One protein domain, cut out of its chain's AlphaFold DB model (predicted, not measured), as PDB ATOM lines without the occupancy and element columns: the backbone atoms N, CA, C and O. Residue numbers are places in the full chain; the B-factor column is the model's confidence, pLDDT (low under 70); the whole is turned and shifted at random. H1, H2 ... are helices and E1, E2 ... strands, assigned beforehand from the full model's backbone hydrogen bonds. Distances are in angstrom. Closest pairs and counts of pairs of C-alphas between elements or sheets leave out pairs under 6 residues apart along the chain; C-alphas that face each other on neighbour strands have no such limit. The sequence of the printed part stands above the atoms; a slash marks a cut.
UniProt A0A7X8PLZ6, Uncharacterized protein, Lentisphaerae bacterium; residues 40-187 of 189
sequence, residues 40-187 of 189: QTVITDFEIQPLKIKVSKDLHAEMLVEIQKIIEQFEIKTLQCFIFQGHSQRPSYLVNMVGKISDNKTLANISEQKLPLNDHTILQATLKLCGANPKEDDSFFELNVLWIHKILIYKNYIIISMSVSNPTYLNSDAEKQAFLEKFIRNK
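Overview. This is residues 40 to 187 of the 189 residues of an uncharacterized protein of Lentisphaerae bacterium (UniProt A0A7X8PLZ6). A strongly twisted sheet of seven antiparallel strands makes the core, with helices over both of its faces: the long H1 and the short H3 over one, H2 over the other. A tiny second sheet, E2 with E9, sits beside edge strand E1 and H1, and a long unnamed link loops round the outside to the other edge strand, E5. The printed part has 148 residues with three named helices and nine named strands, in the order E1 E2 H1 E3 E4 E5 H2 E6 E7 E8 H3 E9; the class is mixed, helices and strands. The large sheet runs E1 E3 E4 E8 E7 E6 E5. The whole is compact, with a radius of gyration of the C-alphas of 15.1 A, and spans 41 by 35 by 26 A.

Arrangement. The large sheet begins with edge strand E1, residues 40 to 44, antiparallel to E3, residues 78 to 85; N 41 and O 81 are 3.0 A apart, within hydrogen-bond range. E3 forms a hairpin with E4, residues 92 to 100, where N 82 and O 96 are 2.8 A apart. E4 is antiparallel to E8, residues 157 to 165, at 165 degrees between directions, with N 95 and O 162 2.9 A apart. E8 is the last strand of a meander, each strand the antiparallel neighbour of the one before, made by E6, residues 139 to 146, E7, residues 149 to 154, and E8. N 159 and O 152 are 2.7 A apart between E8 and E7, and N 141 and O 153 are 2.9 A apart between E6 and E7. E6 bends by 67 degrees at residue 143, and its residues 139 to 142 face the other edge strand, E5, residues 113 to 116, with N 140 and O 115 2.8 A apart. H1, residues 57 to 73, is on this sheet at a height of 10.6 A, along the strands at 11 degrees to E7 on the local plane. H2, residues 121 to 129, is on the opposite face at a height of 7.9 A, over E4 and E8; its closest C-alphas to E4 are those of Thr 126 and Asn 96, 7.3 A apart. H3, residues 173 to 180, is on the same face as H1, giving three layers, helices on both faces of a sheet; it is only just over E3, on which 3 of its C-alphas fall. H1 and H3 are apart. E2, residues 46 to 48, is antiparallel to E9, residues 184 to 186, with N 47 and O 185 2.9 A apart. The closest C-alphas of E2 and H1 are those of Ile 48 and Gln 68, 6.9 A apart; those of E1 and E9 are Ile 43 and Asn 186, 6.6 A apart. Every O i to N i+4 pair is within hydrogen-bond range in H1, H2 and H3.

Along the chain. E1 begins at C-alpha 40, (178.704, 209.512, 233.013), and E2 follows after one residue. H1 is 24.4 A long and begins at C-alpha 57, (179.647, 200.707, 261.245). E3 is 23.0 A long, E4 26.5 A and E8 25.7 A. E5 and H2 come between E4 and E6, which is 18.8 A long, and E7 is 15.9 A. After H3, 10.4 A long, E9 ends at C-alpha 186, (187.218, 198.848, 239.596).

Size, cuts and confidence. The two C-alphas farthest apart are those of Gln 89 and Asn 104, at 44.8 A. The printed part has no cut. The link from E4 to E5, residues 101 to 112, is long. Residues 54 to 59, of which 57 to 59 belong to H1, stand free. The mean pLDDT of the printed part is 80.7; it is under 70 at residues 50 to 62, 64, 87 to 90, 106 to 112 and 144 to 149.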
ATOM      1  N   GLN A  40     179.061 210.885 233.352       93.12
ATOM      2  CA  GLN A  40     178.704 209.512 233.013       93.12
ATOM      3  C   GLN A  40     179.965 208.690 232.762       93.12
ATOM      4  O   GLN A  40     180.924 209.189 232.175       93.12
ATOM      5  N   THR A  41     179.958 207.432 233.185       94.44
ATOM      6  CA  THR A  41     181.054 206.498 232.908       94.44
ATOM      7  C   THR A  41     180.558 205.056 232.947       94.44
ATOM      8  O   THR A  41     179.465 204.780 233.440       94.44
ATOM      9  N   VAL A  42     181.356 204.133 232.420       93.38
ATOM     10  CA  VAL A  42     181.084 202.695 232.451       93.38
ATOM     11  C   VAL A  42     182.189 202.009 233.237       93.38
ATOM     12  O   VAL A  42     183.369 202.211 232.957       93.38
ATOM     13  N   ILE A  43     181.800 201.200 234.219       91.19
ATOM     14  CA  ILE A  43     182.713 200.484 235.109       91.19
ATOM     15  C   ILE A  43     182.478 198.983 234.940       91.19
ATOM     16  O   ILE A  43     181.344 198.505 235.019       91.19
ATOM     17  N   THR A  44     183.550 198.236 234.697       90.62
ATOM     18  CA  THR A  44     183.554 196.771 234.557       90.62
ATOM     19  C   THR A  44     184.284 196.140 235.732       90.62
ATOM     20  O   THR A  44     185.193 196.765 236.268       90.62
ATOM     21  N   ASP A  45     183.946 194.898 236.095       86.81
ATOM     22  CA  ASP A  45     184.610 194.173 237.194       86.81
ATOM     23  C   ASP A  45     184.698 195.037 238.465       86.81
ATOM     24  O   ASP A  45     185.769 195.297 239.005       86.81
ATOM     25  N   PHE A  46     183.563 195.575 238.896       87.56
ATOM     26  CA  PHE A  46     183.499 196.607 239.924       87.56
ATOM     27  C   PHE A  46     183.308 196.036 241.336       87.56
ATOM     28  O   PHE A  46     182.966 194.871 241.534       87.56
ATOM     29  N   GLU A  47     183.500 196.900 242.328       84.81
ATOM     30  CA  GLU A  47     183.200 196.654 243.736       84.81
ATOM     31  C   GLU A  47     182.489 197.883 244.321       84.81
ATOM     32  O   GLU A  47     182.985 199.011 244.193       84.81
ATOM     33  N   ILE A  48     181.346 197.667 244.980       83.31
ATOM     34  CA  ILE A  48     180.637 198.724 245.712       83.31
ATOM     35  C   ILE A  48     181.397 199.041 247.005       83.31
ATOM     36  O   ILE A  48     181.750 198.148 247.773       83.31
ATOM     37  N   GLN A  49     181.676 200.322 247.241       76.62
ATOM     38  CA  GLN A  49     182.435 200.789 248.399       76.62
ATOM     39  C   GLN A  49     181.526 201.128 249.592       76.62
ATOM     40  O   GLN A  49     180.419 201.642 249.406       76.62
ATOM     41  N   PRO A  50     182.008 200.931 250.834       66.25
ATOM     42  CA  PRO A  50     181.334 201.437 252.021       66.25
ATOM     43  C   PRO A  50     181.302 202.962 252.058       66.25
ATOM     44  O   PRO A  50     182.340 203.619 251.932       66.25
ATOM     45  N   LEU A  51     180.134 203.545 252.342       64.12
ATOM     46  CA  LEU A  51     180.042 204.971 252.627       64.12
ATOM     47  C   LEU A  51     180.615 205.235 254.014       64.12
ATOM     48  O   LEU A  51     180.206 204.661 255.024       64.12
ATOM     49  N   LYS A  52     181.529 206.196 254.096       54.78
ATOM     50  CA  LYS A  52     181.998 206.733 255.377       54.78
ATOM     51  C   LYS A  52     180.956 207.699 255.953       54.78
ATOM     52  O   LYS A  52     181.207 208.899 256.036       54.78
ATOM     53  N   ILE A  53     179.772 207.206 256.311       54.50
ATOM     54  CA  ILE A  53     178.740 207.999 256.999       54.50
ATOM     55  C   ILE A  53     178.817 207.713 258.502       54.50
ATOM     56  O   ILE A  53     179.146 206.605 258.917       54.50
ATOM     57  N   LYS A  54     178.516 208.722 259.328       51.91
ATOM     58  CA  LYS A  54     178.375 208.630 260.793       51.91
ATOM     59  C   LYS A  54     177.129 207.818 261.213       51.91
ATOM     60  O   LYS A  54     176.305 208.303 261.979       51.91
ATOM     61  N   VAL A  55     176.961 206.612 260.682       54.84
ATOM     62  CA  VAL A  55     176.009 205.603 261.177       54.84
ATOM     63  C   VAL A  55     176.831 204.493 261.842       54.84
ATOM     64  O   VAL A  55     178.040 204.409 261.616       54.84
ATOM     65  N   SER A  56     176.205 203.675 262.694       58.03
ATOM     66  CA  SER A  56     176.815 202.441 263.208       58.03
ATOM     67  C   SER A  56     177.521 201.689 262.069       58.03
ATOM     68  O   SER A  56     176.915 201.431 261.027       58.03
ATOM     69  N   LYS A  57     178.813 201.381 262.255       58.53
ATOM     70  CA  LYS A  57     179.647 200.707 261.245       58.53
ATOM     71  C   LYS A  57     179.064 199.349 260.834       58.53
ATOM     72  O   LYS A  57     179.248 198.946 259.688       58.53
ATOM     73  N   ASP A  58     178.337 198.706 261.742       59.84
ATOM     74  CA  ASP A  58     177.847 197.338 261.588       59.84
ATOM     75  C   ASP A  58     176.649 197.280 260.633       59.84
ATOM     76  O   ASP A  58     176.661 196.516 259.672       59.84
ATOM     77  N   LEU A  59     175.687 198.201 260.792       61.22
ATOM     78  CA  LEU A  59     174.521 198.295 259.906       61.22
ATOM     79  C   LEU A  59     174.943 198.581 258.457       61.22
ATOM     80  O   LEU A  59     174.378 198.043 257.509       61.22
ATOM     81  N   HIS A  60     175.976 199.406 258.269       63.59
ATOM     82  CA  HIS A  60     176.470 199.709 256.932       63.59
ATOM     83  C   HIS A  60     177.169 198.505 256.284       63.59
ATOM     84  O   HIS A  60     176.990 198.258 255.086       63.59
ATOM     85  N   ALA A  61     177.977 197.768 257.043       64.75
ATOM     86  CA  ALA A  61     178.664 196.592 256.526       64.75
ATOM     87  C   ALA A  61     177.660 195.528 256.056       64.75
ATOM     88  O   ALA A  61     177.797 195.011 254.949       64.75
ATOM     89  N   GLU A  62     176.609 195.278 256.840       67.69
ATOM     90  CA  GLU A  62     175.536 194.339 256.489       67.69
ATOM     91  C   GLU A  62     174.797 194.754 255.211       67.69
ATOM     92  O   GLU A  62     174.627 193.939 254.303       67.69
ATOM     93  N   MET A  63     174.453 196.040 255.088       70.12
ATOM     94  CA  MET A  63     173.811 196.591 253.893       70.12
ATOM     95  C   MET A  63     174.650 196.367 252.633       70.12
ATOM     96  O   MET A  63     174.132 195.926 251.615       70.12
ATOM     97  N   LEU A  64     175.954 196.647 252.675       69.56
ATOM     98  CA  LEU A  64     176.828 196.461 251.509       69.56
ATOM     99  C   LEU A  64     176.955 195.000 251.114       69.56
ATOM    100  O   LEU A  64     176.973 194.698 249.925       69.56
ATOM    101  N   VAL A  65     177.033 194.109 252.103       72.25
ATOM    102  CA  VAL A  65     177.044 192.668 251.862       72.25
ATOM    103  C   VAL A  65     175.767 192.253 251.139       72.25
ATOM    104  O   VAL A  65     175.831 191.449 250.215       72.25
ATOM    105  N   GLU A  66     174.617 192.814 251.501       73.75
ATOM    106  CA  GLU A  66     173.350 192.530 250.829       73.75
ATOM    107  C   GLU A  66     173.307 193.074 249.393       73.75
ATOM    108  O   GLU A  66     172.997 192.328 248.465       73.75
ATOM    109  N   ILE A  67     173.702 194.336 249.180       76.56
ATOM    110  CA  ILE A  67     173.792 194.932 247.836       76.56
ATOM    111  C   ILE A  67     174.740 194.113 246.951       76.56
ATOM    112  O   ILE A  67     174.408 193.787 245.812       76.56
ATOM    113  N   GLN A  68     175.910 193.750 247.475       76.75
ATOM    114  CA  GLN A  68     176.906 192.969 246.754       76.75
ATOM    115  C   GLN A  68     176.387 191.560 246.432       76.75
ATOM    116  O   GLN A  68     176.539 191.113 245.297       76.75
ATOM    117  N   LYS A  69     175.690 190.897 247.368       78.38
ATOM    118  CA  LYS A  69     175.019 189.607 247.121       78.38
ATOM    119  C   LYS A  69     173.997 189.701 245.994       78.38
ATOM    120  O   LYS A  69     173.966 188.819 245.142       78.38
ATOM    121  N   ILE A  70     173.188 190.761 245.964       78.31
ATOM    122  CA  ILE A  70     172.204 190.998 244.898       78.31
ATOM    123  C   ILE A  70     172.918 191.145 243.546       78.31
ATOM    124  O   ILE A  70     172.560 190.487 242.571       78.31
ATOM    125  N   ILE A  71     173.959 191.976 243.484       80.56
ATOM    126  CA  ILE A  71     174.752 192.202 242.267       80.56
ATOM    127  C   ILE A  71     175.376 190.897 241.752       80.56
ATOM    128  O   ILE A  71     175.315 190.613 240.552       80.56
ATOM    129  N   GLU A  72     175.949 190.097 242.652       81.38
ATOM    130  CA  GLU A  72     176.570 188.807 242.337       81.38
ATOM    131  C   GLU A  72     175.540 187.765 241.896       81.38
ATOM    132  O   GLU A  72     175.762 187.063 240.909       81.38
ATOM    133  N   GLN A  73     174.381 187.708 242.560       79.81
ATOM    134  CA  GLN A  73     173.268 186.830 242.193       79.81
ATOM    135  C   GLN A  73     172.823 187.059 240.742       79.81
ATOM    136  O   GLN A  73     172.532 186.092 240.025       79.81
ATOM    137  N   PHE A  74     172.797 188.322 240.308       78.12
ATOM    138  CA  PHE A  74     172.409 188.726 238.957       78.12
ATOM    139  C   PHE A  74     173.560 188.755 237.945       78.12
ATOM    140  O   PHE A  74     173.325 189.091 236.784       78.12
ATOM    141  N   GLU A  75     174.776 188.369 238.351       81.62
ATOM    142  CA  GLU A  75     175.971 188.308 237.499       81.62
ATOM    143  C   GLU A  75     176.244 189.620 236.741       81.62
ATOM    144  O   GLU A  75     176.668 189.627 235.581       81.62
ATOM    145  N   ILE A  76     176.001 190.759 237.393       85.56
ATOM    146  CA  ILE A  76     176.193 192.076 236.782       85.56
ATOM    147  C   ILE A  76     177.692 192.362 236.649       85.56
ATOM    148  O   ILE A  76     178.366 192.690 237.621       85.56
ATOM    149  N   LYS A  77     178.222 192.265 235.426       83.81
ATOM    150  CA  LYS A  77     179.652 192.503 235.131       83.81
ATOM    151  C   LYS A  77     179.993 193.959 234.825       83.81
ATOM    152  O   LYS A  77     181.160 194.345 234.845       83.81
ATOM    153  N   THR A  78     178.988 194.760 234.490       89.44
ATOM    154  CA  THR A  78     179.170 196.139 234.039       89.44
ATOM    155  C   THR A  78     178.092 197.029 234.629       89.44
ATOM    156  O   THR A  78     176.914 196.667 234.608       89.44
ATOM    157  N   LEU A  79     178.499 198.201 235.108       92.75
ATOM    158  CA  LEU A  79     177.607 199.267 235.538       92.75
ATOM    159  C   LEU A  79     177.831 200.511 234.689       92.75
ATOM    160  O   LEU A  79     178.959 200.975 234.526       92.75
ATOM    161  N   GLN A  80     176.740 201.066 234.171       94.75
ATOM    162  CA  GLN A  80     176.721 202.429 233.658       94.75
ATOM    163  C   GLN A  80     176.381 203.362 234.818       94.75
ATOM    164  O   GLN A  80     175.342 203.212 235.463       94.75
ATOM    165  N   CYS A  81     177.279 204.289 235.119       94.25
ATOM    166  CA  CYS A  81     177.192 205.176 236.266       94.25
ATOM    167  C   CYS A  81     176.894 206.597 235.806       94.25
ATOM    168  O   CYS A  81     177.531 207.107 234.886       94.25
ATOM    169  N   PHE A  82     175.970 207.250 236.499       93.44
ATOM    170  CA  PHE A  82     175.500 208.588 236.183       93.44
ATOM    171  C   PHE A  82     175.466 209.434 237.449       93.44
ATOM    172  O   PHE A  82     174.913 209.009 238.463       93.44
ATOM    173  N   ILE A  83     176.011 210.645 237.371       92.12
ATOM    174  CA  ILE A  83     175.839 211.671 238.398       92.12
ATOM    175  C   ILE A  83     174.908 212.735 237.834       92.12
ATOM    176  O   ILE A  83     175.226 213.372 236.832       92.12
ATOM    177  N   PHE A  84     173.781 212.963 238.498       88.94
ATOM    178  CA  PHE A  84     172.868 214.062 238.206       88.94
ATOM    179  C   PHE A  84     172.996 215.122 239.286       88.94
ATOM    180  O   PHE A  84     173.030 214.810 240.477       88.94
ATOM    181  N   GLN A  85     173.045 216.382 238.873       86.12
ATOM    182  CA  GLN A  85     172.975 217.491 239.809       86.12
ATOM    183  C   GLN A  85     171.534 217.655 240.301       86.12
ATOM    184  O   GLN A  85     170.591 217.650 239.512       86.12
ATOM    185  N   GLY A  86     171.381 217.771 241.615       77.31
ATOM    186  CA  GLY A  86     170.123 218.064 242.284       77.31
ATOM    187  C   GLY A  86     169.838 219.567 242.321       77.31
ATOM    188  O   GLY A  86     169.753 220.230 241.292       77.31
ATOM    189  N   HIS A  87     169.648 220.120 243.519       66.06
ATOM    190  CA  HIS A  87     169.202 221.506 243.682       66.06
ATOM    191  C   HIS A  87     170.324 222.511 243.366       66.06
ATOM    192  O   HIS A  87     171.466 222.329 243.766       66.06
ATOM    193  N   SER A  88     170.011 223.629 242.707       60.03
ATOM    194  CA  SER A  88     171.017 224.617 242.266       60.03
ATOM    195  C   SER A  88     171.658 225.441 243.390       60.03
ATOM    196  O   SER A  88     172.661 226.107 243.168       60.03
ATOM    197  N   GLN A  89     171.072 225.431 244.591       62.88
ATOM    198  CA  GLN A  89     171.540 226.225 245.739       62.88
ATOM    199  C   GLN A  89     172.327 225.418 246.781       62.88
ATOM    200  O   GLN A  89     172.941 226.001 247.671       62.88
ATOM    201  N   ARG A  90     172.294 224.085 246.708       66.44
ATOM    202  CA  ARG A  90     173.041 223.189 247.600       66.44
ATOM    203  C   ARG A  90     173.593 222.056 246.749       66.44
ATOM    204  O   ARG A  90     172.789 221.488 246.019       66.44
ATOM    205  N   PRO A  91     174.878 221.677 246.844       76.44
ATOM    206  CA  PRO A  91     175.430 220.636 245.986       76.44
ATOM    207  C   PRO A  91     174.901 219.263 246.425       76.44
ATOM    208  O   PRO A  91     175.547 218.517 247.153       76.44
ATOM    209  N   SER A  92     173.675 218.935 246.027       85.12
ATOM    210  CA  SER A  92     173.119 217.593 246.123       85.12
ATOM    211  C   SER A  92     173.264 216.897 244.782       85.12
ATOM    212  O   SER A  92     173.147 217.520 243.727       85.12
ATOM    213  N   TYR A  93     173.535 215.602 244.832       87.25
ATOM    214  CA  TYR A  93     173.727 214.773 243.657       87.25
ATOM    215  C   TYR A  93     172.903 213.503 243.788       87.25
ATOM    216  O   TYR A  93     172.829 212.910 244.866       87.25
ATOM    217  N   LEU A  94     172.307 213.081 242.678       87.94
ATOM    218  CA  LEU A  94     171.762 211.741 242.545       87.94
ATOM    219  C   LEU A  94     172.778 210.897 241.779       87.94
ATOM    220  O   LEU A  94     173.140 211.246 240.653       87.94
ATOM    221  N   VAL A  95     173.235 209.806 242.384       91.12
ATOM    222  CA  VAL A  95     174.103 208.832 241.719       91.12
ATOM    223  C   VAL A  95     173.261 207.615 241.377       91.12
ATOM    224  O   VAL A  95     172.706 206.975 242.270       91.12
ATOM    225  N   ASN A  96     173.172 207.306 240.085       92.81
ATOM    226  CA  ASN A  96     172.504 206.111 239.586       92.81
ATOM    227  C   ASN A  96     173.531 205.191 238.938       92.81
ATOM    228  O   ASN A  96     174.287 205.616 238.064       92.81
ATOM    229  N   MET A  97     173.532 203.926 239.339       93.38
ATOM    230  CA  MET A  97     174.339 202.876 238.725       93.38
ATOM    231  C   MET A  97     173.396 201.828 238.152       93.38
ATOM    232  O   MET A  97     172.580 201.272 238.885       93.38
ATOM    233  N   VAL A  98     173.488 201.587 236.848       94.25
ATOM    234  CA  VAL A  98     172.575 200.698 236.128       94.25
ATOM    235  C   VAL A  98     173.327 199.499 235.584       94.25
ATOM    236  O   VAL A  98     174.287 199.649 234.826       94.25
ATOM    237  N   GLY A  99     172.865 198.312 235.961       93.38
ATOM    238  CA  GLY A  99     173.345 197.030 235.462       93.38
ATOM    239  C   GLY A  99     172.268 196.322 234.655       93.38
ATOM    240  O   GLY A  99     171.085 196.414 234.981       93.38
ATOM    241  N   LYS A 100     172.667 195.594 233.611       91.25
ATOM    242  CA  LYS A 100     171.755 194.719 232.866       91.25
ATOM    243  C   LYS A 100     171.787 193.318 233.476       91.25
ATOM    244  O   LYS A 100     172.844 192.696 233.519       91.25
ATOM    245  N   ILE A 101     170.636 192.853 233.940       88.00
ATOM    246  CA  ILE A 101     170.410 191.511 234.470       88.00
ATOM    247  C   ILE A 101     170.450 190.518 233.304       88.00
ATOM    248  O   ILE A 101     169.877 190.772 232.243       88.00
ATOM    249  N   SER A 102     171.141 189.396 233.502       81.69
ATOM    250  CA  SER A 102     171.179 188.308 232.526       81.69
ATOM    251  C   SER A 102     169.802 187.650 232.368       81.69
ATOM    252  O   SER A 102     169.090 187.437 233.349       81.69
ATOM    253  N   ASP A 103     169.443 187.274 231.138       76.69
ATOM    254  CA  ASP A 103     168.102 186.779 230.781       76.69
ATOM    255  C   ASP A 103     167.728 185.440 231.460       76.69
ATOM    256  O   ASP A 103     166.572 185.024 231.441       76.69
ATOM    257  N   ASN A 104     168.694 184.757 232.082       72.19
ATOM    258  CA  ASN A 104     168.526 183.474 232.770       72.19
ATOM    259  C   ASN A 104     168.280 183.588 234.290       72.19
ATOM    260  O   ASN A 104     168.263 182.562 234.972       72.19
ATOM    261  N   LYS A 105     168.127 184.798 234.846       70.88
ATOM    262  CA  LYS A 105     167.938 185.011 236.293       70.88
ATOM    263  C   LYS A 105     166.501 185.418 236.627       70.88
ATOM    264  O   LYS A 105     165.954 186.341 236.033       70.88
ATOM    265  N   THR A 106     165.918 184.759 237.630       64.38
ATOM    266  CA  THR A 106     164.545 185.010 238.102       64.38
ATOM    267  C   THR A 106     164.546 185.823 239.401       64.38
ATOM    268  O   THR A 106     165.374 185.591 240.280       64.38
ATOM    269  N   LEU A 107     163.583 186.738 239.541       62.84
ATOM    270  CA  LEU A 107     163.396 187.609 240.717       62.84
ATOM    271  C   LEU A 107     162.567 186.974 241.850       62.84
ATOM    272  O   LEU A 107     162.436 187.558 242.916       62.84
ATOM    273  N   ALA A 108     162.053 185.757 241.648       55.97
ATOM    274  CA  ALA A 108     160.939 185.162 242.401       55.97
ATOM    275  C   ALA A 108     161.119 184.990 243.927       55.97
ATOM    276  O   ALA A 108     160.156 184.634 244.598       55.97
ATOM    277  N   ASN A 109     162.314 185.220 244.478       57.34
ATOM    278  CA  ASN A 109     162.624 184.978 245.892       57.34
ATOM    279  C   ASN A 109     162.821 186.256 246.722       57.34
ATOM    280  O   ASN A 109     163.239 186.158 247.875       57.34
ATOM    281  N   ILE A 110     162.575 187.442 246.163       62.94
ATOM    282  CA  ILE A 110     162.771 188.707 246.882       62.94
ATOM    283  C   ILE A 110     161.403 189.247 247.322       62.94
ATOM    284  O   ILE A 110     160.413 189.077 246.623       62.94
ATOM    285  N   SER A 111     161.313 189.831 248.518       59.28
ATOM    286  CA  SER A 111     160.086 190.482 248.998       59.28
ATOM    287  C   SER A 111     159.951 191.842 248.314       59.28
ATOM    288  O   SER A 111     160.703 192.758 248.629       59.28
ATOM    289  N   GLU A 112     159.019 191.971 247.369       65.81
ATOM    290  CA  GLU A 112     158.967 193.105 246.437       65.81
ATOM    291  C   GLU A 112     157.923 194.162 246.820       65.81
ATOM    292  O   GLU A 112     156.796 193.843 247.210       65.81
ATOM    293  N   GLN A 113     158.264 195.436 246.596       77.19
ATOM    294  CA  GLN A 113     157.295 196.531 246.546       77.19
ATOM    295  C   GLN A 113     157.255 197.144 245.142       77.19
ATOM    296  O   GLN A 113     158.285 197.457 244.549       77.19
ATOM    297  N   LYS A 114     156.050 197.357 244.606       84.56
ATOM    298  CA  LYS A 114     155.855 197.995 243.299       84.56
ATOM    299  C   LYS A 114     155.817 199.518 243.451       84.56
ATOM    300  O   LYS A 114     155.001 200.033 244.214       84.56
ATOM    301  N   LEU A 115     156.650 200.233 242.695       84.56
ATOM    302  CA  LEU A 115     156.666 201.699 242.636       84.56
ATOM    303  C   LEU A 115     156.311 202.184 241.226       84.56
ATOM    304  O   LEU A 115     156.871 201.668 240.256       84.56
ATOM    305  N   PRO A 116     155.416 203.167 241.066       86.31
ATOM    306  CA  PRO A 116     155.022 203.650 239.748       86.31
ATOM    307  C   PRO A 116     156.153 204.468 239.103       86.31
ATOM    308  O   PRO A 116     156.833 205.252 239.761       86.31
ATOM    309  N   LEU A 117     156.401 204.268 237.804       84.56
ATOM    310  CA  LEU A 117     157.535 204.891 237.116       84.56
ATOM    311  C   LEU A 117     157.329 206.393 236.862       84.56
ATOM    312  O   LEU A 117     158.307 207.144 236.808       84.56
ATOM    313  N   ASN A 118     156.079 206.832 236.699       79.75
ATOM    314  CA  ASN A 118     155.673 208.211 236.396       79.75
ATOM    315  C   ASN A 118     156.222 209.260 237.390       79.75
ATOM    316  O   ASN A 118     156.592 210.356 236.965       79.75
ATOM    317  N   ASP A 119     156.396 208.898 238.662       77.25
ATOM    318  CA  ASP A 119     156.904 209.781 239.721       77.25
ATOM    319  C   ASP A 119     158.445 209.895 239.745       77.25
ATOM    320  O   ASP A 119     159.033 210.643 240.531       77.25
ATOM    321  N   HIS A 120     159.139 209.185 238.850       83.75
ATOM    322  CA  HIS A 120     160.589 208.989 238.894       83.75
ATOM    323  C   HIS A 120     161.310 209.449 237.620       83.75
ATOM    324  O   HIS A 120     162.036 208.708 236.953       83.75
ATOM    325  N   THR A 121     161.157 210.728 237.300       84.25
ATOM    326  CA  THR A 121     161.662 211.355 236.068       84.25
ATOM    327  C   THR A 121     163.166 211.180 235.794       84.25
ATOM    328  O   THR A 121     163.545 210.971 234.637       84.25
ATOM    329  N   ILE A 122     164.026 211.249 236.820       86.75
ATOM    330  CA  ILE A 122     165.480 211.042 236.668       86.75
ATOM    331  C   ILE A 122     165.804 209.561 236.423       86.75
ATOM    332  O   ILE A 122     166.654 209.249 235.589       86.75
ATOM    333  N   LEU A 123     165.101 208.636 237.082       88.19
ATOM    334  CA  LEU A 123     165.289 207.201 236.847       88.19
ATOM    335  C   LEU A 123     164.820 206.802 235.442       88.19
ATOM    336  O   LEU A 123     165.526 206.069 234.757       88.19
ATOM    337  N   GLN A 124     163.707 207.365 234.958       88.25
ATOM    338  CA  GLN A 124     163.283 207.203 233.561       88.25
ATOM    339  C   GLN A 124     164.345 207.696 232.572       88.25
ATOM    340  O   GLN A 124     164.609 207.036 231.571       88.25
ATOM    341  N   ALA A 125     164.947 208.862 232.830       87.88
ATOM    342  CA  ALA A 125     166.011 209.389 231.980       87.88
ATOM    343  C   ALA A 125     167.245 208.479 232.002       87.88
ATOM    344  O   ALA A 125     167.776 208.155 230.947       87.88
ATOM    345  N   THR A 126     167.635 207.999 233.186       91.25
ATOM    346  CA  THR A 126     168.735 207.039 233.359       91.25
ATOM    347  C   THR A 126     168.484 205.761 232.549       91.25
ATOM    348  O   THR A 126     169.351 205.320 231.800       91.25
ATOM    349  N   LEU A 127     167.274 205.203 232.624       91.50
ATOM    350  CA  LEU A 127     166.869 204.029 231.847       91.50
ATOM    351  C   LEU A 127     166.937 204.271 230.334       91.50
ATOM    352  O   LEU A 127     167.476 203.436 229.608       91.50
ATOM    353  N   LYS A 128     166.441 205.420 229.857       90.81
ATOM    354  CA  LYS A 128     166.529 205.808 228.439       90.81
ATOM    355  C   LYS A 128     167.982 205.917 227.968       90.81
ATOM    356  O   LYS A 128     168.300 205.429 226.888       90.81
ATOM    357  N   LEU A 129     168.868 206.494 228.788       90.19
ATOM    358  CA  LEU A 129     170.311 206.566 228.508       90.19
ATOM    359  C   LEU A 129     170.959 205.173 228.420       90.19
ATOM    360  O   LEU A 129     171.886 204.985 227.642       90.19
ATOM    361  N   CYS A 130     170.423 204.187 229.145       90.00
ATOM    362  CA  CYS A 130     170.853 202.785 229.092       90.00
ATOM    363  C   CYS A 130     170.191 201.971 227.958       90.00
ATOM    364  O   CYS A 130     170.295 200.740 227.933       90.00
ATOM    365  N   GLY A 131     169.469 202.626 227.040       89.38
ATOM    366  CA  GLY A 131     168.803 201.986 225.902       89.38
ATOM    367  C   GLY A 131     167.467 201.307 226.220       89.38
ATOM    368  O   GLY A 131     166.920 200.614 225.363       89.38
ATOM    369  N   ALA A 132     166.916 201.488 227.424       89.25
ATOM    370  CA  ALA A 132     165.578 201.004 227.743       89.25
ATOM    371  C   ALA A 132     164.495 201.928 227.155       89.25
ATOM    372  O   ALA A 132     164.709 203.127 226.970       89.25
ATOM    373  N   ASN A 133     163.294 201.386 226.925       89.50
ATOM    374  CA  ASN A 133     162.124 202.156 226.485       89.50
ATOM    375  C   ASN A 133     161.018 202.151 227.565       89.50
ATOM    376  O   ASN A 133     160.068 201.366 227.455       89.50
ATOM    377  N   PRO A 134     161.172 202.951 228.640       89.12
ATOM    378  CA  PRO A 134     160.188 203.053 229.711       89.12
ATOM    379  C   PRO A 134     158.892 203.713 229.251       89.12
ATOM    380  O   PRO A 134     158.926 204.787 228.643       89.12
ATOM    381  N   LYS A 135     157.761 203.088 229.590       87.94
ATOM    382  CA  LYS A 135     156.410 203.632 229.400       87.94
ATOM    383  C   LYS A 135     155.894 204.271 230.690       87.94
ATOM    384  O   LYS A 135     156.395 203.981 231.769       87.94
ATOM    385  N   GLU A 136     154.909 205.159 230.592       80.06
ATOM    386  CA  GLU A 136     154.383 205.891 231.757       80.06
ATOM    387  C   GLU A 136     153.662 204.991 232.774       80.06
ATOM    388  O   GLU A 136     153.684 205.285 233.967       80.06
ATOM    389  N   ASP A 137     153.072 203.890 232.306       85.50
ATOM    390  CA  ASP A 137     152.356 202.879 233.092       85.50
ATOM    391  C   ASP A 137     153.263 201.771 233.648       85.50
ATOM    392  O   ASP A 137     152.811 200.917 234.417       85.50
ATOM    393  N   ASP A 138     154.546 201.782 233.282       88.50
ATOM    394  CA  ASP A 138     155.508 200.845 233.839       88.50
ATOM    395  C   ASP A 138     155.755 201.127 235.339       88.50
ATOM    396  O   ASP A 138     155.445 202.185 235.895       88.50
ATOM    397  N   SER A 139     156.375 200.163 236.013       88.00
ATOM    398  CA  SER A 139     156.732 200.254 237.427       88.00
ATOM    399  C   SER A 139     158.125 199.708 237.695       88.00
ATOM    400  O   SER A 139     158.597 198.815 236.988       88.00
ATOM    401  N   PHE A 140     158.735 200.184 238.774       87.44
ATOM    402  CA  PHE A 140     159.871 199.523 239.395       87.44
ATOM    403  C   PHE A 140     159.416 198.471 240.401       87.44
ATOM    404  O   PHE A 140     158.376 198.622 241.045       87.44
ATOM    405  N   PHE A 141     160.255 197.462 240.580       86.19
ATOM    406  CA  PHE A 141     160.261 196.603 241.756       86.19
ATOM    407  C   PHE A 141     161.363 197.093 242.690       86.19
ATOM    408  O   PHE A 141     162.533 197.113 242.311       86.19
ATOM    409  N   GLU A 142     161.006 197.544 243.884       83.06
ATOM    410  CA  GLU A 142     161.967 197.900 244.921       83.06
ATOM    411  C   GLU A 142     162.316 196.643 245.715       83.06
ATOM    412  O   GLU A 142     161.434 196.003 246.290       83.06
ATOM    413  N   LEU A 143     163.599 196.268 245.693       74.38
ATOM    414  CA  LEU A 143     164.095 195.081 246.394       74.38
ATOM    415  C   LEU A 143     164.438 195.370 247.855       74.38
ATOM    416  O   LEU A 143     164.351 194.477 248.690       74.38
ATOM    417  N   ASN A 144     164.873 196.595 248.160       66.19
ATOM    418  CA  ASN A 144     165.202 196.990 249.523       66.19
ATOM    419  C   ASN A 144     165.130 198.519 249.685       66.19
ATOM    420  O   ASN A 144     165.692 199.266 248.875       66.19
ATOM    421  N   VAL A 145     164.459 198.970 250.752       54.78
ATOM    422  CA  VAL A 145     164.412 200.371 251.194       54.78
ATOM    423  C   VAL A 145     165.502 200.576 252.235       54.78
ATOM    424  O   VAL A 145     165.268 200.659 253.442       54.78
ATOM    425  N   LEU A 146     166.733 200.685 251.765       55.72
ATOM    426  CA  LEU A 146     167.821 201.152 252.601       55.72
ATOM    427  C   LEU A 146     167.782 202.684 252.572       55.72
ATOM    428  O   LEU A 146     167.781 203.281 251.501       55.72
ATOM    429  N   TRP A 147     167.753 203.355 253.732       51.25
ATOM    430  CA  TRP A 147     167.565 204.822 253.837       51.25
ATOM    431  C   TRP A 147     168.514 205.659 252.954       51.25
ATOM    432  O   TRP A 147     168.237 206.823 252.674       51.25
ATOM    433  N   ILE A 148     169.634 205.073 252.525       60.03
ATOM    434  CA  ILE A 148     170.663 205.716 251.706       60.03
ATOM    435  C   ILE A 148     170.680 205.188 250.254       60.03
ATOM    436  O   ILE A 148     171.072 205.925 249.348       60.03
ATOM    437  N   HIS A 149     170.218 203.954 250.012       68.50
ATOM    438  CA  HIS A 149     170.264 203.284 248.709       68.50
ATOM    439  C   HIS A 149     168.906 202.689 248.352       68.50
ATOM    440  O   HIS A 149     168.394 201.830 249.063       68.50
ATOM    441  N   LYS A 150     168.367 203.071 247.199       81.44
ATOM    442  CA  LYS A 150     167.239 202.367 246.593       81.44
ATOM    443  C   LYS A 150     167.764 201.393 245.557       81.44
ATOM    444  O   LYS A 150     168.430 201.818 244.610       81.44
ATOM    445  N   ILE A 151     167.462 200.110 245.739       85.94
ATOM    446  CA  ILE A 151     167.678 199.099 244.704       85.94
ATOM    447  C   ILE A 151     166.354 198.860 244.009       85.94
ATOM    448  O   ILE A 151     165.408 198.337 244.598       85.94
ATOM    449  N   LEU A 152     166.314 199.259 242.748       88.94
ATOM    450  CA  LEU A 152     165.137 199.192 241.906       88.94
ATOM    451  C   LEU A 152     165.418 198.270 240.732       88.94
ATOM    452  O   LEU A 152     166.501 198.301 240.153       88.94
ATOM    453  N   ILE A 153     164.423 197.491 240.343       88.69
ATOM    454  CA  ILE A 153     164.464 196.665 239.149       88.69
ATOM    455  C   ILE A 153     163.404 197.142 238.174       88.69
ATOM    456  O   ILE A 153     162.242 197.338 238.525       88.69
ATOM    457  N   TYR A 154     163.821 197.321 236.929       90.00
ATOM    458  CA  TYR A 154     162.952 197.603 235.800       90.00
ATOM    459  C   TYR A 154     163.234 196.581 234.705       90.00
ATOM    460  O   TYR A 154     164.283 196.638 234.064       90.00
ATOM    461  N   LYS A 155     162.303 195.651 234.464       88.12
ATOM    462  CA  LYS A 155     162.494 194.553 233.499       88.12
ATOM    463  C   LYS A 155     163.813 193.813 233.791       88.12
ATOM    464  O   LYS A 155     163.967 193.267 234.874       88.12
ATOM    465  N   ASN A 156     164.769 193.832 232.864       89.62
ATOM    466  CA  ASN A 156     166.103 193.249 233.014       89.62
ATOM    467  C   ASN A 156     167.182 194.281 233.390       89.62
ATOM    468  O   ASN A 156     168.350 194.096 233.064       89.62
ATOM    469  N   TYR A 157     166.816 195.375 234.052       91.12
ATOM    470  CA  TYR A 157     167.753 196.372 234.560       91.12
ATOM    471  C   TYR A 157     167.673 196.433 236.077       91.12
ATOM    472  O   TYR A 157     166.582 196.559 236.630       91.12
ATOM    473  N   ILE A 158     168.827 196.407 236.735       89.81
ATOM    474  CA  ILE A 158     168.968 196.753 238.147       89.81
ATOM    475  C   ILE A 158     169.535 198.164 238.252       89.81
ATOM    476  O   ILE A 158     170.469 198.529 237.538       89.81
ATOM    477  N   ILE A 159     168.953 198.968 239.128       91.31
ATOM    478  CA  ILE A 159     169.304 200.362 239.344       91.31
ATOM    479  C   ILE A 159     169.611 200.526 240.821       91.31
ATOM    480  O   ILE A 159     168.759 200.294 241.675       91.31
ATOM    481  N   ILE A 160     170.825 200.967 241.115       90.19
ATOM    482  CA  ILE A 160     171.242 201.361 242.454       90.19
ATOM    483  C   ILE A 160     171.248 202.885 242.461       90.19
ATOM    484  O   ILE A 160     172.087 203.514 241.812       90.19
ATOM    485  N   SER A 161     170.273 203.469 243.150       88.44
ATOM    486  CA  SER A 161     170.038 204.909 243.207       88.44
ATOM    487  C   SER A 161     170.330 205.432 244.606       88.44
ATOM    488  O   SER A 161     169.792 204.922 245.589       88.44
ATOM    489  N   MET A 162     171.115 206.499 244.703       86.75
ATOM    490  CA  MET A 162     171.429 207.161 245.973       86.75
ATOM    491  C   MET A 162     171.366 208.682 245.837       86.75
ATOM    492  O   MET A 162     171.796 209.247 244.832       86.75
ATOM    493  N   SER A 163     170.856 209.346 246.874       85.19
ATOM    494  CA  SER A 163     170.854 210.807 246.990       85.19
ATOM    495  C   SER A 163     171.904 211.225 248.010       85.19
ATOM    496  O   SER A 163     171.863 210.784 249.158       85.19
ATOM    497  N   VAL A 164     172.858 212.055 247.591       83.25
ATOM    498  CA  VAL A 164     174.021 212.410 248.408       83.25
ATOM    499  C   VAL A 164     174.239 213.917 248.400       83.25
ATOM    500  O   VAL A 164     174.299 214.554 247.351       83.25
ATOM    501  N   SER A 165     174.408 214.490 249.588       82.25
ATOM    502  CA  SER A 165     174.846 215.878 249.755       82.25
ATOM    503  C   SER A 165     176.372 215.959 249.715       82.25
ATOM    504  O   SER A 165     177.059 215.188 250.383       82.25
ATOM    505  N   ASN A 166     176.904 216.927 248.981       80.44
ATOM    506  CA  ASN A 166     178.323 217.250 248.918       80.44
ATOM    507  C   ASN A 166     178.500 218.730 249.305       80.44
ATOM    508  O   ASN A 166     177.751 219.573 248.816       80.44
ATOM    509  N   PRO A 167     179.438 219.093 250.194       75.56
ATOM    510  CA  PRO A 167     179.670 220.499 250.537       75.56
ATOM    511  C   PRO A 167     180.214 221.338 249.371       75.56
ATOM    512  O   PRO A 167     180.104 222.561 249.415       75.56
ATOM    513  N   THR A 168     180.783 220.713 248.336       83.38
ATOM    514  CA  THR A 168     181.377 221.408 247.187       83.38
ATOM    515  C   THR A 168     180.725 221.015 245.862       83.38
ATOM    516  O   THR A 168     180.235 219.896 245.677       83.38
ATOM    517  N   TYR A 169     180.715 221.959 244.917       84.88
ATOM    518  CA  TYR A 169     180.354 221.669 243.532       84.88
ATOM    519  C   TYR A 169     181.453 220.854 242.842       84.88
ATOM    520  O   TYR A 169     182.632 221.037 243.130       84.88
ATOM    521  N   LEU A 170     181.047 219.944 241.954       88.44
ATOM    522  CA  LEU A 170     181.940 219.114 241.147       88.44
ATOM    523  C   LEU A 170     182.168 219.817 239.805       88.44
ATOM    524  O   LEU A 170     181.345 219.708 238.895       88.44
ATOM    525  N   ASN A 171     183.256 220.569 239.694       86.50
ATOM    526  CA  ASN A 171     183.512 221.437 238.547       86.50
ATOM    527  C   ASN A 171     184.357 220.739 237.478       86.50
ATOM    528  O   ASN A 171     184.125 220.927 236.285       86.50
ATOM    529  N   SER A 172     185.309 219.901 237.891       91.25
ATOM    530  CA  SER A 172     186.192 219.166 236.978       91.25
ATOM    531  C   SER A 172     185.787 217.700 236.821       91.25
ATOM    532  O   SER A 172     185.170 217.109 237.707       91.25
ATOM    533  N   ASP A 173     186.161 217.076 235.703       89.38
ATOM    534  CA  ASP A 173     185.912 215.641 235.496       89.38
ATOM    535  C   ASP A 173     186.679 214.771 236.498       89.38
ATOM    536  O   ASP A 173     186.154 213.756 236.947       89.38
ATOM    537  N   ALA A 174     187.860 215.218 236.940       91.19
ATOM    538  CA  ALA A 174     188.615 214.567 238.007       91.19
ATOM    539  C   ALA A 174     187.854 214.583 239.344       91.19
ATOM    540  O   ALA A 174     187.785 213.561 240.022       91.19
ATOM    541  N   GLU A 175     187.230 215.708 239.712       92.69
ATOM    542  CA  GLU A 175     186.383 215.787 240.911       92.69
ATOM    543  C   GLU A 175     185.153 214.885 240.799       92.69
ATOM    544  O   GLU A 175     184.787 214.229 241.772       92.69
ATOM    545  N   LYS A 176     184.519 214.830 239.623       92.25
ATOM    546  CA  LYS A 176     183.349 213.973 239.376       92.25
ATOM    547  C   LYS A 176     183.713 212.492 239.460       92.25
ATOM    548  O   LYS A 176     183.000 211.732 240.114       92.25
ATOM    549  N   GLN A 177     184.840 212.101 238.870       90.44
ATOM    550  CA  GLN A 177     185.364 210.744 238.966       90.44
ATOM    551  C   GLN A 177     185.723 210.393 240.414       90.44
ATOM    552  O   GLN A 177     185.229 209.399 240.937       90.44
ATOM    553  N   ALA A 178     186.496 211.237 241.103       90.19
ATOM    554  CA  ALA A 178     186.864 211.020 242.502       90.19
ATOM    555  C   ALA A 178     185.638 210.986 243.432       90.19
ATOM    556  O   ALA A 178     185.638 210.302 244.453       90.19
ATOM    557  N   PHE A 179     184.581 211.731 243.099       91.31
ATOM    558  CA  PHE A 179     183.303 211.652 243.795       91.31
ATOM    559  C   PHE A 179     182.629 210.299 243.568       91.31
ATOM    560  O   PHE A 179     182.230 209.677 244.549       91.31
ATOM    561  N   LEU A 180     182.549 209.820 242.322       90.31
ATOM    562  CA  LEU A 180     181.985 208.507 241.997       90.31
ATOM    563  C   LEU A 180     182.759 207.357 242.664       90.31
ATOM    564  O   LEU A 180     182.152 206.427 243.195       90.31
ATOM    565  N   GLU A 181     184.088 207.458 242.702       88.88
ATOM    566  CA  GLU A 181     184.990 206.459 243.291       88.88
ATOM    567  C   GLU A 181     184.787 206.248 244.801       88.88
ATOM    568  O   GLU A 181     185.236 205.244 245.358       88.88
ATOM    569  N   LYS A 182     184.053 207.145 245.476       87.06
ATOM    570  CA  LYS A 182     183.609 206.947 246.869       87.06
ATOM    571  C   LYS A 182     182.564 205.839 247.011       87.06
ATOM    572  O   LYS A 182     182.372 205.350 248.120       87.06
ATOM    573  N   PHE A 183     181.879 205.490 245.924       85.50
ATOM    574  CA  PHE A 183     180.726 204.589 245.903       85.50
ATOM    575  C   PHE A 183     181.011 203.300 245.148       85.50
ATOM    576  O   PHE A 183     180.512 202.239 245.511       85.50
ATOM    577  N   ILE A 184     181.810 203.390 244.090       87.38
ATOM    578  CA  ILE A 184     182.103 202.276 243.201       87.38
ATOM    579  C   ILE A 184     183.502 202.434 242.624       87.38
ATOM    580  O   ILE A 184     183.888 203.516 242.196       87.38
ATOM    581  N   ARG A 185     184.263 201.345 242.583       87.44
ATOM    582  CA  ARG A 185     185.588 201.321 241.950       87.44
ATOM    583  C   ARG A 185     185.760 200.063 241.116       87.44
ATOM    584  O   ARG A 185     185.085 199.066 241.355       87.44
ATOM    585  N   ASN A 186     186.725 200.081 240.202       86.06
ATOM    586  CA  ASN A 186     187.218 198.848 239.596       86.06
ATOM    587  C   ASN A 186     187.849 197.965 240.680       86.06
ATOM    588  O   ASN A 186     188.669 198.436 241.479       86.06
ATOM    589  N   LYS A 187     187.511 196.676 240.674       80.88
ATOM    590  CA  LYS A 187     188.215 195.649 241.436       80.88
ATOM    591  C   LYS A 187     189.612 195.549 240.827       80.88
ATOM    592  O   LYS A 187     189.782 195.057 239.714       80.88
TER     593      LYS A 187